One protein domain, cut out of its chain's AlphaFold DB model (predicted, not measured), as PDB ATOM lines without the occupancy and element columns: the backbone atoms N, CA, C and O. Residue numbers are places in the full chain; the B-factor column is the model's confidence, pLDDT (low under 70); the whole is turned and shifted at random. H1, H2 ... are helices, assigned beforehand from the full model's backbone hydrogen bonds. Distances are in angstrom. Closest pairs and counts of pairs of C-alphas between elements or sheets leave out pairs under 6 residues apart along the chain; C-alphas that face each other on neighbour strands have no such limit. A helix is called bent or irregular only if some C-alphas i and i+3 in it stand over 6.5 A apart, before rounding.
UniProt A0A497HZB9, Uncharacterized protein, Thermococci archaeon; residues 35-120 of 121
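Overview. This is residues 35 to 120 of the 121 residues of an uncharacterized protein of Thermococci archaeon (UniProt A0A497HZB9). H3 and H4 pack side by side, running opposite ways, with H1 set across them near the last residues of H3 and residues 91 to 98 of H4, while H2 and H5, side by side and running opposite ways, pair beside the other half of H3 and H4, where H2 meets H3 with Ser 49 alone. The 86 printed residues hold five named helices, H1 to H5 in order, and no named strand: all helix. The whole is compact, radius of gyration of the C-alphas 12.3 A, spanning 35 by 27 by 19 A.

Along the chain. Find C-alpha 35 at (-43.808, -33.871, -55.908), where H1, residues 35 to 43, begins. H2, residues 49 to 62, is irregular: C-alphas 55 and 58 are 9.3 A apart. H3, residues 65 to 78, measures 20.4 A; H4, residues 88 to 105, 25.8 A. H5, residues 107 to 118, ends at (-49.519, -51.045, -53.841).

Arrangement. H3 and H4, a hairpin, touch at a shallow tilt of 26 degrees, closest C-alphas Ala 67 and Phe 101, 5.3 A. H1 touches H4, about perpendicular at 82 degrees: Ala 38 to Lys 91, 5.5 A. H2 touches H3 with residue 49 alone. Every O i to N i+4 pair is within hydrogen-bond range in H1, H3 and H4; H2 has 5 of 10, H5 6 of 8.

Size, cuts and confidence. The printed part has no cut. Look for pLDDT under 70 at residues 45 to 47 and 114 to 120.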
ATOM      1  N   ASP A  35     -42.399 -33.846 -55.524       87.88
ATOM      2  CA  ASP A  35     -43.808 -33.871 -55.908       87.88
ATOM      3  C   ASP A  35     -44.350 -35.306 -55.949       87.88
ATOM      4  O   ASP A  35     -45.386 -35.586 -55.349       87.88
ATOM      5  N   LYS A  36     -43.631 -36.237 -56.590       87.25
ATOM      6  CA  LYS A  36     -44.037 -37.653 -56.671       87.25
ATOM      7  C   LYS A  36     -44.133 -38.303 -55.296       87.25
ATOM      8  O   LYS A  36     -45.106 -38.999 -55.014       87.25
ATOM      9  N   VAL A  37     -43.134 -38.082 -54.441       86.25
ATOM     10  CA  VAL A  37     -43.131 -38.621 -53.076       86.25
ATOM     11  C   VAL A  37     -44.284 -38.030 -52.271       86.25
ATOM     12  O   VAL A  37     -45.048 -38.777 -51.667       86.25
ATOM     13  N   ALA A  38     -44.459 -36.709 -52.301       86.88
ATOM     14  CA  ALA A  38     -45.533 -36.042 -51.577       86.88
ATOM     15  C   ALA A  38     -46.923 -36.498 -52.046       86.88
ATOM     16  O   ALA A  38     -47.799 -36.723 -51.214       86.88
ATOM     17  N   GLN A  39     -47.117 -36.685 -53.355       88.88
ATOM     18  CA  GLN A  39     -48.365 -37.202 -53.907       88.88
ATOM     19  C   GLN A  39     -48.690 -38.584 -53.330       88.88
ATOM     20  O   GLN A  39     -49.758 -38.774 -52.754       88.88
ATOM     21  N   VAL A  40     -47.738 -39.516 -53.408       83.62
ATOM     22  CA  VAL A  40     -47.907 -40.882 -52.896       83.62
ATOM     23  C   VAL A  40     -48.188 -40.885 -51.385       83.62
ATOM     24  O   VAL A  40     -49.104 -41.566 -50.931       83.62
ATOM     25  N   LEU A  41     -47.454 -40.090 -50.602       84.75
ATOM     26  CA  LEU A  41     -47.627 -40.024 -49.146       84.75
ATOM     27  C   LEU A  41     -48.960 -39.381 -48.715       84.75
ATOM     28  O   LEU A  41     -49.473 -39.714 -47.648       84.75
ATOM     29  N   CYS A  42     -49.525 -38.473 -49.516       84.94
ATOM     30  CA  CYS A  42     -50.840 -37.873 -49.260       84.94
ATOM     31  C   CYS A  42     -52.008 -38.758 -49.720       84.94
ATOM     32  O   CYS A  42     -53.052 -38.772 -49.072       84.94
ATOM     33  N   GLU A  43     -51.865 -39.470 -50.842       82.50
ATOM     34  CA  GLU A  43     -52.936 -40.299 -51.418       82.50
ATOM     35  C   GLU A  43     -53.122 -41.620 -50.664       82.50
ATOM     36  O   GLU A  43     -54.233 -42.145 -50.576       82.50
ATOM     37  N   HIS A  44     -52.051 -42.138 -50.064       73.69
ATOM     38  CA  HIS A  44     -52.064 -43.432 -49.402       73.69
ATOM     39  C   HIS A  44     -51.864 -43.277 -47.890       73.69
ATOM     40  O   HIS A  44     -50.753 -43.180 -47.377       73.69
ATOM     41  N   SER A  45     -52.965 -43.370 -47.138       59.62
ATOM     42  CA  SER A  45     -52.940 -43.465 -45.662       59.62
ATOM     43  C   SER A  45     -52.121 -44.660 -45.121       59.62
ATOM     44  O   SER A  45     -51.793 -44.731 -43.933       59.62
ATOM     45  N   GLU A  46     -51.747 -45.580 -46.012       61.22
ATOM     46  CA  GLU A  46     -50.890 -46.746 -45.786       61.22
ATOM     47  C   GLU A  46     -49.424 -46.383 -45.491       61.22
ATOM     48  O   GLU A  46     -48.665 -47.227 -45.033       61.22
ATOM     49  N   PHE A  47     -49.013 -45.125 -45.672       66.50
ATOM     50  CA  PHE A  47     -47.688 -44.664 -45.232       66.50
ATOM     51  C   PHE A  47     -47.637 -44.227 -43.759       66.50
ATOM     52  O   PHE A  47     -46.578 -43.830 -43.276       66.50
ATOM     53  N   SER A  48     -48.751 -44.331 -43.026       72.31
ATOM     54  CA  SER A  48     -48.796 -44.078 -41.579       72.31
ATOM     55  C   SER A  48     -47.932 -45.063 -40.790       72.31
ATOM     56  O   SER A  48     -47.773 -46.232 -41.168       72.31
ATOM     57  N   SER A  49     -47.437 -44.641 -39.623       76.50
ATOM     58  CA  SER A  49     -46.656 -45.542 -38.762       76.50
ATOM     59  C   SER A  49     -47.485 -46.744 -38.290       76.50
ATOM     60  O   SER A  49     -46.945 -47.823 -38.043       76.50
ATOM     61  N   CYS A  50     -48.813 -46.589 -38.228       79.38
ATOM     62  CA  CYS A  50     -49.772 -47.656 -37.949       79.38
ATOM     63  C   CYS A  50     -49.687 -48.807 -38.964       79.38
ATOM     64  O   CYS A  50     -49.645 -49.974 -38.573       79.38
ATOM     65  N   TYR A  51     -49.611 -48.493 -40.258       79.19
ATOM     66  CA  TYR A  51     -49.538 -49.509 -41.303       79.19
ATOM     67  C   TYR A  51     -48.219 -50.276 -41.256       79.19
ATOM     68  O   TYR A  51     -48.210 -51.503 -41.301       79.19
ATOM     69  N   TRP A  52     -47.103 -49.569 -41.082       85.75
ATOM     70  CA  TRP A  52     -45.788 -50.191 -40.925       85.75
ATOM     71  C   TRP A  52     -45.736 -51.120 -39.708       85.75
ATOM     72  O   TRP A  52     -45.234 -52.240 -39.814       85.75
ATOM     73  N   LYS A  53     -46.329 -50.703 -38.581       84.69
ATOM     74  CA  LYS A  53     -46.513 -51.555 -37.392       84.69
ATOM     75  C   LYS A  53     -47.340 -52.805 -37.718       84.69
ATOM     76  O   LYS A  53     -46.973 -53.896 -37.293       84.69
ATOM     77  N   ALA A  54     -48.419 -52.673 -38.491       84.12
ATOM     78  CA  ALA A  54     -49.259 -53.803 -38.888       84.12
ATOM     79  C   ALA A  54     -48.553 -54.765 -39.861       84.12
ATOM     80  O   ALA A  54     -48.635 -55.979 -39.682       84.12
ATOM     81  N   ALA A  55     -47.838 -54.238 -40.858       83.81
ATOM     82  CA  ALA A  55     -47.150 -55.019 -41.884       83.81
ATOM     83  C   ALA A  55     -45.945 -55.790 -41.326       83.81
ATOM     84  O   ALA A  55     -45.687 -56.919 -41.740       83.81
ATOM     85  N   LEU A  56     -45.209 -55.190 -40.386       85.88
ATOM     86  CA  LEU A  56     -44.022 -55.803 -39.789       85.88
ATOM     87  C   LEU A  56     -44.337 -56.616 -38.527       85.88
ATOM     88  O   LEU A  56     -43.559 -57.497 -38.160       85.88
ATOM     89  N   GLY A  57     -45.462 -56.363 -37.856       87.19
ATOM     90  CA  GLY A  57     -45.802 -57.040 -36.605       87.19
ATOM     91  C   GLY A  57     -44.672 -56.897 -35.582       87.19
ATOM     92  O   GLY A  57     -44.187 -55.797 -35.342       87.19
ATOM     93  N   SER A  58     -44.199 -58.011 -35.017       87.94
ATOM     94  CA  SER A  58     -43.075 -58.009 -34.065       87.94
ATOM     95  C   SER A  58     -41.734 -57.582 -34.670       87.94
ATOM     96  O   SER A  58     -40.811 -57.253 -33.930       87.94
ATOM     97  N   ASP A  59     -41.588 -57.596 -35.999       86.69
ATOM     98  CA  ASP A  59     -40.352 -57.153 -36.647       86.69
ATOM     99  C   ASP A  59     -40.205 -55.623 -36.644       86.69
ATOM    100  O   ASP A  59     -39.110 -55.129 -36.909       86.69
ATOM    101  N   ILE A  60     -41.251 -54.870 -36.276       88.19
ATOM    102  CA  ILE A  60     -41.175 -53.409 -36.129       88.19
ATOM    103  C   ILE A  60     -40.123 -52.988 -35.094       88.19
ATOM    104  O   ILE A  60     -39.423 -51.999 -35.294       88.19
ATOM    105  N   ASP A  61     -39.939 -53.788 -34.040       87.06
ATOM    106  CA  ASP A  61     -38.979 -53.528 -32.961       87.06
ATOM    107  C   ASP A  61     -37.519 -53.708 -33.405       87.06
ATOM    108  O   ASP A  61     -36.590 -53.337 -32.687       87.06
ATOM    109  N   LYS A  62     -37.298 -54.283 -34.596       89.50
ATOM    110  CA  LYS A  62     -35.970 -54.422 -35.208       89.50
ATOM    111  C   LYS A  62     -35.570 -53.187 -36.011       89.50
ATOM    112  O   LYS A  62     -34.402 -53.078 -36.388       89.50
ATOM    113  N   LEU A  63     -36.506 -52.283 -36.304       90.12
ATOM    114  CA  LEU A  63     -36.184 -51.047 -37.004       90.12
ATOM    115  C   LEU A  63     -35.449 -50.072 -36.074       90.12
ATOM    116  O   LEU A  63     -35.731 -50.021 -34.873       90.12
ATOM    117  N   PRO A  64     -34.529 -49.248 -36.609       92.62
ATOM    118  CA  PRO A  64     -33.970 -48.138 -35.854       92.62
ATOM    119  C   PRO A  64     -35.090 -47.230 -35.340       92.62
ATOM    120  O   PRO A  64     -35.998 -46.890 -36.095       92.62
ATOM    121  N   ARG A  65     -35.004 -46.778 -34.082       92.25
ATOM    122  CA  ARG A  65     -35.998 -45.851 -33.507       92.25
ATOM    123  C   ARG A  65     -36.202 -44.614 -34.384       92.25
ATOM    124  O   ARG A  65     -37.337 -44.230 -34.626       92.25
ATOM    125  N   GLU A  66     -35.112 -44.075 -34.924       94.38
ATOM    126  CA  GLU A  66     -35.146 -42.933 -35.843       94.38
ATOM    127  C   GLU A  66     -36.030 -43.194 -37.075       94.38
ATOM    128  O   GLU A  66     -36.696 -42.283 -37.551       94.38
ATOM    129  N   ALA A  67     -36.098 -44.431 -37.577       92.50
ATOM    130  CA  ALA A  67     -36.969 -44.760 -38.700       92.50
ATOM    131  C   ALA A  67     -38.456 -44.656 -38.322       92.50
ATOM    132  O   ALA A  67     -39.264 -44.221 -39.137       92.50
ATOM    133  N   LEU A  68     -38.817 -45.023 -37.089       90.31
ATOM    134  CA  LEU A  68     -40.186 -44.885 -36.588       90.31
ATOM    135  C   LEU A  68     -40.545 -43.415 -36.359       90.31
ATOM    136  O   LEU A  68     -41.626 -42.992 -36.761       90.31
ATOM    137  N   ASP A  69     -39.617 -42.637 -35.798       93.50
ATOM    138  CA  ASP A  69     -39.797 -41.196 -35.598       93.50
ATOM    139  C   ASP A  69     -40.010 -40.476 -36.946       93.50
ATOM    140  O   ASP A  69     -40.868 -39.603 -37.056       93.50
ATOM    141  N   ILE A  70     -39.291 -40.888 -37.999       94.12
ATOM    142  CA  ILE A  70     -39.480 -40.355 -39.356       94.12
ATOM    143  C   ILE A  70     -40.877 -40.677 -39.908       94.12
ATOM    144  O   ILE A  70     -41.487 -39.813 -40.534       94.12
ATOM    145  N   LEU A  71     -41.398 -41.891 -39.695       90.88
ATOM    146  CA  LEU A  71     -42.759 -42.234 -40.129       90.88
ATOM    147  C   LEU A  71     -43.808 -41.367 -39.423       90.88
ATOM    148  O   LEU A  71     -44.742 -40.894 -40.068       90.88
ATOM    149  N   ASP A  72     -43.635 -41.124 -38.122       91.62
ATOM    150  CA  ASP A  72     -44.528 -40.250 -37.360       91.62
ATOM    151  C   ASP A  72     -44.429 -38.784 -37.836       91.62
ATOM    152  O   ASP A  72     -45.447 -38.097 -37.920       91.62
ATOM    153  N   GLU A  73     -43.236 -38.301 -38.202       93.75
ATOM    154  CA  GLU A  73     -43.046 -36.956 -38.767       93.75
ATOM    155  C   GLU A  73     -43.704 -36.815 -40.150       93.75
ATOM    156  O   GLU A  73     -44.406 -35.832 -40.403       93.75
ATOM    157  N   ILE A  74     -43.544 -37.814 -41.024       92.12
ATOM    158  CA  ILE A  74     -44.238 -37.870 -42.319       92.12
ATOM    159  C   ILE A  74     -45.753 -37.800 -42.105       92.12
ATOM    160  O   ILE A  74     -46.422 -36.981 -42.737       92.12
ATOM    161  N   GLU A  75     -46.289 -38.606 -41.184       90.88
ATOM    162  CA  GLU A  75     -47.717 -38.617 -40.870       90.88
ATOM    163  C   GLU A  75     -48.193 -37.250 -40.359       90.88
ATOM    164  O   GLU A  75     -49.241 -36.767 -40.778       90.88
ATOM    165  N   GLN A  76     -47.423 -36.573 -39.503       91.81
ATOM    166  CA  GLN A  76     -47.776 -35.232 -39.024       91.81
ATOM    167  C   GLN A  76     -47.856 -34.195 -40.149       91.81
ATOM    168  O   GLN A  76     -48.722 -33.317 -40.106       91.81
ATOM    169  N   ILE A  77     -46.980 -34.287 -41.152       92.31
ATOM    170  CA  ILE A  77     -46.965 -33.352 -42.282       92.31
ATOM    171  C   ILE A  77     -48.172 -33.582 -43.196       92.31
ATOM    172  O   ILE A  77     -48.799 -32.602 -43.610       92.31
ATOM    173  N   THR A  78     -48.502 -34.841 -43.502       90.38
ATOM    174  CA  THR A  78     -49.528 -35.199 -44.500       90.38
ATOM    175  C   THR A  78     -50.938 -35.318 -43.929       90.38
ATOM    176  O   THR A  78     -51.915 -35.219 -44.674       90.38
ATOM    177  N   ARG A  79     -51.091 -35.516 -42.615       89.06
ATOM    178  CA  ARG A  79     -52.389 -35.792 -41.988       89.06
ATOM    179  C   ARG A  79     -53.423 -34.708 -42.282       89.06
ATOM    180  O   ARG A  79     -53.306 -33.566 -41.844       89.06
ATOM    181  N   GLY A  80     -54.500 -35.124 -42.946       86.88
ATOM    182  CA  GLY A  80     -55.628 -34.255 -43.278       86.88
ATOM    183  C   GLY A  80     -55.331 -33.232 -44.376       86.88
ATOM    184  O   GLY A  80     -56.160 -32.351 -44.577       86.88
ATOM    185  N   LYS A  81     -54.189 -33.348 -45.068       89.81
ATOM    186  CA  LYS A  81     -53.819 -32.507 -46.207       89.81
ATOM    187  C   LYS A  81     -53.834 -33.314 -47.497       89.81
ATOM    188  O   LYS A  81     -53.346 -34.440 -47.567       89.81
ATOM    189  N   THR A  82     -54.346 -32.695 -48.543       91.06
ATOM    190  CA  THR A  82     -54.162 -33.109 -49.929       91.06
ATOM    191  C   THR A  82     -52.794 -32.657 -50.438       91.06
ATOM    192  O   THR A  82     -52.204 -31.706 -49.924       91.06
ATOM    193  N   PHE A  83     -52.300 -33.295 -51.501       90.25
ATOM    194  CA  PHE A  83     -51.034 -32.918 -52.142       90.25
ATOM    195  C   PHE A  83     -50.963 -31.420 -52.498       90.25
ATOM    196  O   PHE A  83     -49.940 -30.776 -52.284       90.25
ATOM    197  N   SER A  84     -52.066 -30.846 -52.994       92.94
ATOM    198  CA  SER A  84     -52.148 -29.429 -53.371       92.94
ATOM    199  C   SER A  84     -52.074 -28.453 -52.194       92.94
ATOM    200  O   SER A  84     -51.851 -27.265 -52.412       92.94
ATOM    201  N   GLU A  85     -52.286 -28.927 -50.966       94.31
ATOM    202  CA  GLU A  85     -52.223 -28.108 -49.750       94.31
ATOM    203  C   GLU A  85     -50.813 -28.063 -49.146       94.31
ATOM    204  O   GLU A  85     -50.565 -27.259 -48.248       94.31
ATOM    205  N   LEU A  86     -49.886 -28.894 -49.637       93.12
ATOM    206  CA  LEU A  86     -48.492 -28.885 -49.206       93.12
ATOM    207  C   LEU A  86     -47.713 -27.750 -49.870       93.12
ATOM    208  O   LEU A  86     -47.735 -27.559 -51.088       93.12
ATOM    209  N   THR A  87     -46.944 -27.035 -49.059       95.50
ATOM    210  CA  THR A  87     -45.948 -26.079 -49.537       95.50
ATOM    211  C   THR A  87     -44.771 -26.795 -50.202       95.50
ATOM    212  O   THR A  87     -44.441 -27.934 -49.874       95.50
ATOM    213  N   GLU A  88     -44.052 -26.093 -51.080       91.62
ATOM    214  CA  GLU A  88     -42.817 -26.609 -51.697       91.62
ATOM    215  C   GLU A  88     -41.771 -27.041 -50.653       91.62
ATOM    216  O   GLU A  88     -41.034 -28.003 -50.862       91.62
ATOM    217  N   CYS A  89     -41.736 -26.366 -49.497       92.44
ATOM    218  CA  CYS A  89     -40.847 -26.735 -48.398       92.44
ATOM    219  C   CYS A  89     -41.259 -28.062 -47.750       92.44
ATOM    220  O   CYS A  89     -40.396 -28.897 -47.489       92.44
ATOM    221  N   GLU A  90     -42.555 -28.271 -47.506       95.38
ATOM    222  CA  GLU A  90     -43.064 -29.527 -46.943       95.38
ATOM    223  C   GLU A  90     -42.823 -30.694 -47.901       95.38
ATOM    224  O   GLU A  90     -42.376 -31.751 -47.471       95.38
ATOM    225  N   LYS A  91     -43.020 -30.499 -49.210       93.38
ATOM    226  CA  LYS A  91     -42.704 -31.526 -50.216       93.38
ATOM    227  C   LYS A  91     -41.221 -31.904 -50.199       93.38
ATOM    228  O   LYS A  91     -40.879 -33.086 -50.185       93.38
ATOM    229  N   GLY A  92     -40.332 -30.909 -50.140       91.19
ATOM    230  CA  GLY A  92     -38.892 -31.141 -50.004       91.19
ATOM    231  C   GLY A  92     -38.524 -31.860 -48.698       91.19
ATOM    232  O   GLY A  92     -37.677 -32.754 -48.703       91.19
ATOM    233  N   GLN A  93     -39.189 -31.521 -47.590       94.69
ATOM    234  CA  GLN A  93     -39.012 -32.201 -46.305       94.69
ATOM    235  C   GLN A  93     -39.450 -33.668 -46.386       94.69
ATOM    236  O   GLN A  93     -38.697 -34.542 -45.961       94.69
ATOM    237  N   LEU A  94     -40.607 -33.952 -46.988       93.31
ATOM    238  CA  LEU A  94     -41.101 -35.313 -47.194       93.31
ATOM    239  C   LEU A  94     -40.130 -36.160 -48.020       93.31
ATOM    240  O   LEU A  94     -39.856 -37.300 -47.646       93.31
ATOM    241  N   LEU A  95     -39.547 -35.601 -49.086       92.38
ATOM    242  CA  LEU A  95     -38.514 -36.288 -49.863       92.38
ATOM    243  C   LEU A  95     -37.302 -36.656 -48.998       92.38
ATOM    244  O   LEU A  95     -36.863 -37.806 -48.996       92.38
ATOM    245  N   GLY A  96     -36.774 -35.691 -48.241       92.81
ATOM    246  CA  GLY A  96     -35.616 -35.914 -47.376       92.81
ATOM    247  C   GLY A  96     -35.884 -36.939 -46.271       92.81
ATOM    248  O   GLY A  96     -35.042 -37.799 -46.003       92.81
ATOM    249  N   LEU A  97     -37.069 -36.886 -45.657       94.06
ATOM    250  CA  LEU A  97     -37.521 -37.863 -44.667       94.06
ATOM    251  C   LEU A  97     -37.627 -39.260 -45.281       94.06
ATOM    252  O   LEU A  97     -37.053 -40.205 -44.744       94.06
ATOM    253  N   TRP A  98     -38.272 -39.391 -46.441       91.25
ATOM    254  CA  TRP A  98     -38.430 -40.674 -47.123       91.25
ATOM    255  C   TRP A  98     -37.088 -41.310 -47.514       91.25
ATOM    256  O   TRP A  98     -36.865 -42.500 -47.286       91.25
ATOM    257  N   GLN A  99     -36.151 -40.516 -48.038       91.00
ATOM    258  CA  GLN A  99     -34.810 -40.996 -48.379       91.00
ATOM    259  C   GLN A  99     -34.034 -41.462 -47.136       91.00
ATOM    260  O   GLN A  99     -33.416 -42.530 -47.159       91.00
ATOM    261  N   ARG A 100     -34.094 -40.705 -46.030       94.06
ATOM    262  CA  ARG A 100     -33.470 -41.093 -44.750       94.06
ATOM    263  C   ARG A 100     -34.092 -42.359 -44.176       94.06
ATOM    264  O   ARG A 100     -33.362 -43.248 -43.744       94.06
ATOM    265  N   PHE A 101     -35.415 -42.468 -44.219       91.94
ATOM    266  CA  PHE A 101     -36.129 -43.668 -43.809       91.94
ATOM    267  C   PHE A 101     -35.660 -44.890 -44.604       91.94
ATOM    268  O   PHE A 101     -35.266 -45.900 -44.021       91.94
ATOM    269  N   GLY A 102     -35.616 -44.779 -45.936       90.06
ATOM    270  CA  GLY A 102     -35.178 -45.876 -46.790       90.06
ATOM    271  C   GLY A 102     -33.720 -46.282 -46.568       90.06
ATOM    272  O   GLY A 102     -33.399 -47.471 -46.618       90.06
ATOM    273  N   PHE A 103     -32.848 -45.323 -46.249       92.00
ATOM    274  CA  PHE A 103     -31.467 -45.593 -45.849       92.00
ATOM    275  C   PHE A 103     -31.382 -46.382 -44.532       92.00
ATOM    276  O   PHE A 103     -30.608 -47.331 -44.441       92.00
ATOM    277  N   LEU A 104     -32.185 -46.016 -43.527       93.31
ATOM    278  CA  LEU A 104     -32.184 -46.660 -42.207       93.31
ATOM    279  C   LEU A 104     -32.767 -48.075 -42.228       93.31
ATOM    280  O   LEU A 104     -32.276 -48.963 -41.535       93.31
ATOM    281  N   VAL A 105     -33.838 -48.268 -42.993       89.25
ATOM    282  CA  VAL A 105     -34.625 -49.507 -43.001       89.25
ATOM    283  C   VAL A 105     -34.098 -50.512 -44.026       89.25
ATOM    284  O   VAL A 105     -34.257 -51.722 -43.864       89.25
ATOM    285  N   GLY A 106     -33.413 -50.020 -45.055       88.25
ATOM    286  CA  GLY A 106     -32.858 -50.840 -46.115       88.25
ATOM    287  C   GLY A 106     -33.908 -51.261 -47.142       88.25
ATOM    288  O   GLY A 106     -35.098 -51.441 -46.869       88.25
ATOM    289  N   ARG A 107     -33.430 -51.445 -48.373       82.56
ATOM    290  CA  ARG A 107     -34.269 -51.739 -49.536       82.56
ATOM    291  C   ARG A 107     -35.090 -53.021 -49.382       82.56
ATOM    292  O   ARG A 107     -36.243 -53.043 -49.787       82.56
ATOM    293  N   GLU A 108     -34.528 -54.062 -48.773       83.25
ATOM    294  CA  GLU A 108     -35.206 -55.358 -48.618       83.25
ATOM    295  C   GLU A 108     -36.464 -55.277 -47.750       83.25
ATOM    296  O   GLU A 108     -37.447 -55.968 -48.009       83.25
ATOM    297  N   VAL A 109     -36.443 -54.448 -46.705       84.19
ATOM    298  CA  VAL A 109     -37.604 -54.267 -45.829       84.19
ATOM    299  C   VAL A 109     -38.663 -53.436 -46.545       84.19
ATOM    300  O   VAL A 109     -39.833 -53.810 -46.537       84.19
ATOM    301  N   ILE A 110     -38.255 -52.375 -47.250       82.06
ATOM    302  CA  ILE A 110     -39.153 -51.588 -48.105       82.06
ATOM    303  C   ILE A 110     -39.826 -52.492 -49.144       82.06
ATOM    304  O   ILE A 110     -41.045 -52.496 -49.244       82.06
ATOM    305  N   GLU A 111     -39.078 -53.324 -49.867       80.44
ATOM    306  CA  GLU A 111     -39.628 -54.237 -50.880       80.44
ATOM    307  C   GLU A 111     -40.534 -55.333 -50.302       80.44
ATOM    308  O   GLU A 111     -41.341 -55.896 -51.036       80.44
ATOM    309  N   LYS A 112     -40.445 -55.635 -49.002       77.00
ATOM    310  CA  LYS A 112     -41.392 -56.532 -48.324       77.00
ATOM    311  C   LYS A 112     -42.684 -55.825 -47.928       77.00
ATOM    312  O   LYS A 112     -43.730 -56.462 -47.956       77.00
ATOM    313  N   VAL A 113     -42.622 -54.540 -47.579       74.31
ATOM    314  CA  VAL A 113     -43.779 -53.760 -47.105       74.31
ATOM    315  C   VAL A 113     -44.525 -53.090 -48.269       74.31
ATOM    316  O   VAL A 113     -45.750 -53.155 -48.327       74.31
ATOM    317  N   VAL A 114     -43.814 -52.533 -49.256       69.62
ATOM    318  CA  VAL A 114     -44.374 -51.826 -50.430       69.62
ATOM    319  C   VAL A 114     -45.380 -52.642 -51.242       69.62
ATOM    320  O   VAL A 114     -46.385 -52.070 -51.654       69.62
ATOM    321  N   PRO A 115     -45.203 -53.953 -51.485       66.62
ATOM    322  CA  PRO A 115     -46.198 -54.728 -52.216       66.62
ATOM    323  C   PRO A 115     -47.546 -54.806 -51.512       66.62
ATOM    324  O   PRO A 115     -48.543 -55.025 -52.189       66.62
ATOM    325  N   PHE A 116     -47.594 -54.634 -50.188       58.69
ATOM    326  CA  PHE A 116     -48.856 -54.470 -49.475       58.69
ATOM    327  C   PHE A 116     -49.417 -53.057 -49.694       58.69
ATOM    328  O   PHE A 116     -50.620 -52.937 -49.895       58.69
ATOM    329  N   MET A 117     -48.548 -52.039 -49.787       59.50
ATOM    330  CA  MET A 117     -48.906 -50.629 -50.038       59.50
ATOM    331  C   MET A 117     -49.453 -50.356 -51.452       59.50
ATOM    332  O   MET A 117     -50.180 -49.392 -51.663       59.50
ATOM    333  N   LEU A 118     -49.096 -51.189 -52.438       51.78
ATOM    334  CA  LEU A 118     -49.519 -51.045 -53.841       51.78
ATOM    335  C   LEU A 118     -50.604 -52.046 -54.273       51.78
ATOM    336  O   LEU A 118     -51.196 -51.871 -55.333       51.78
ATOM    337  N   LYS A 119     -50.877 -53.103 -53.492       41.09
ATOM    338  CA  LYS A 119     -51.876 -54.137 -53.852       41.09
ATOM    339  C   LYS A 119     -53.329 -53.754 -53.572       41.09
ATOM    340  O   LYS A 119     -54.212 -54.562 -53.849       41.09
ATOM    341  N   VAL A 120     -53.576 -52.563 -53.036       36.78
ATOM    342  CA  VAL A 120     -54.932 -52.020 -52.847       36.78
ATOM    343  C   VAL A 120     -55.343 -51.099 -54.015       36.78
ATOM    344  O   VAL A 120     -56.433 -50.535 -53.990       36.78
TER     345      VAL A 120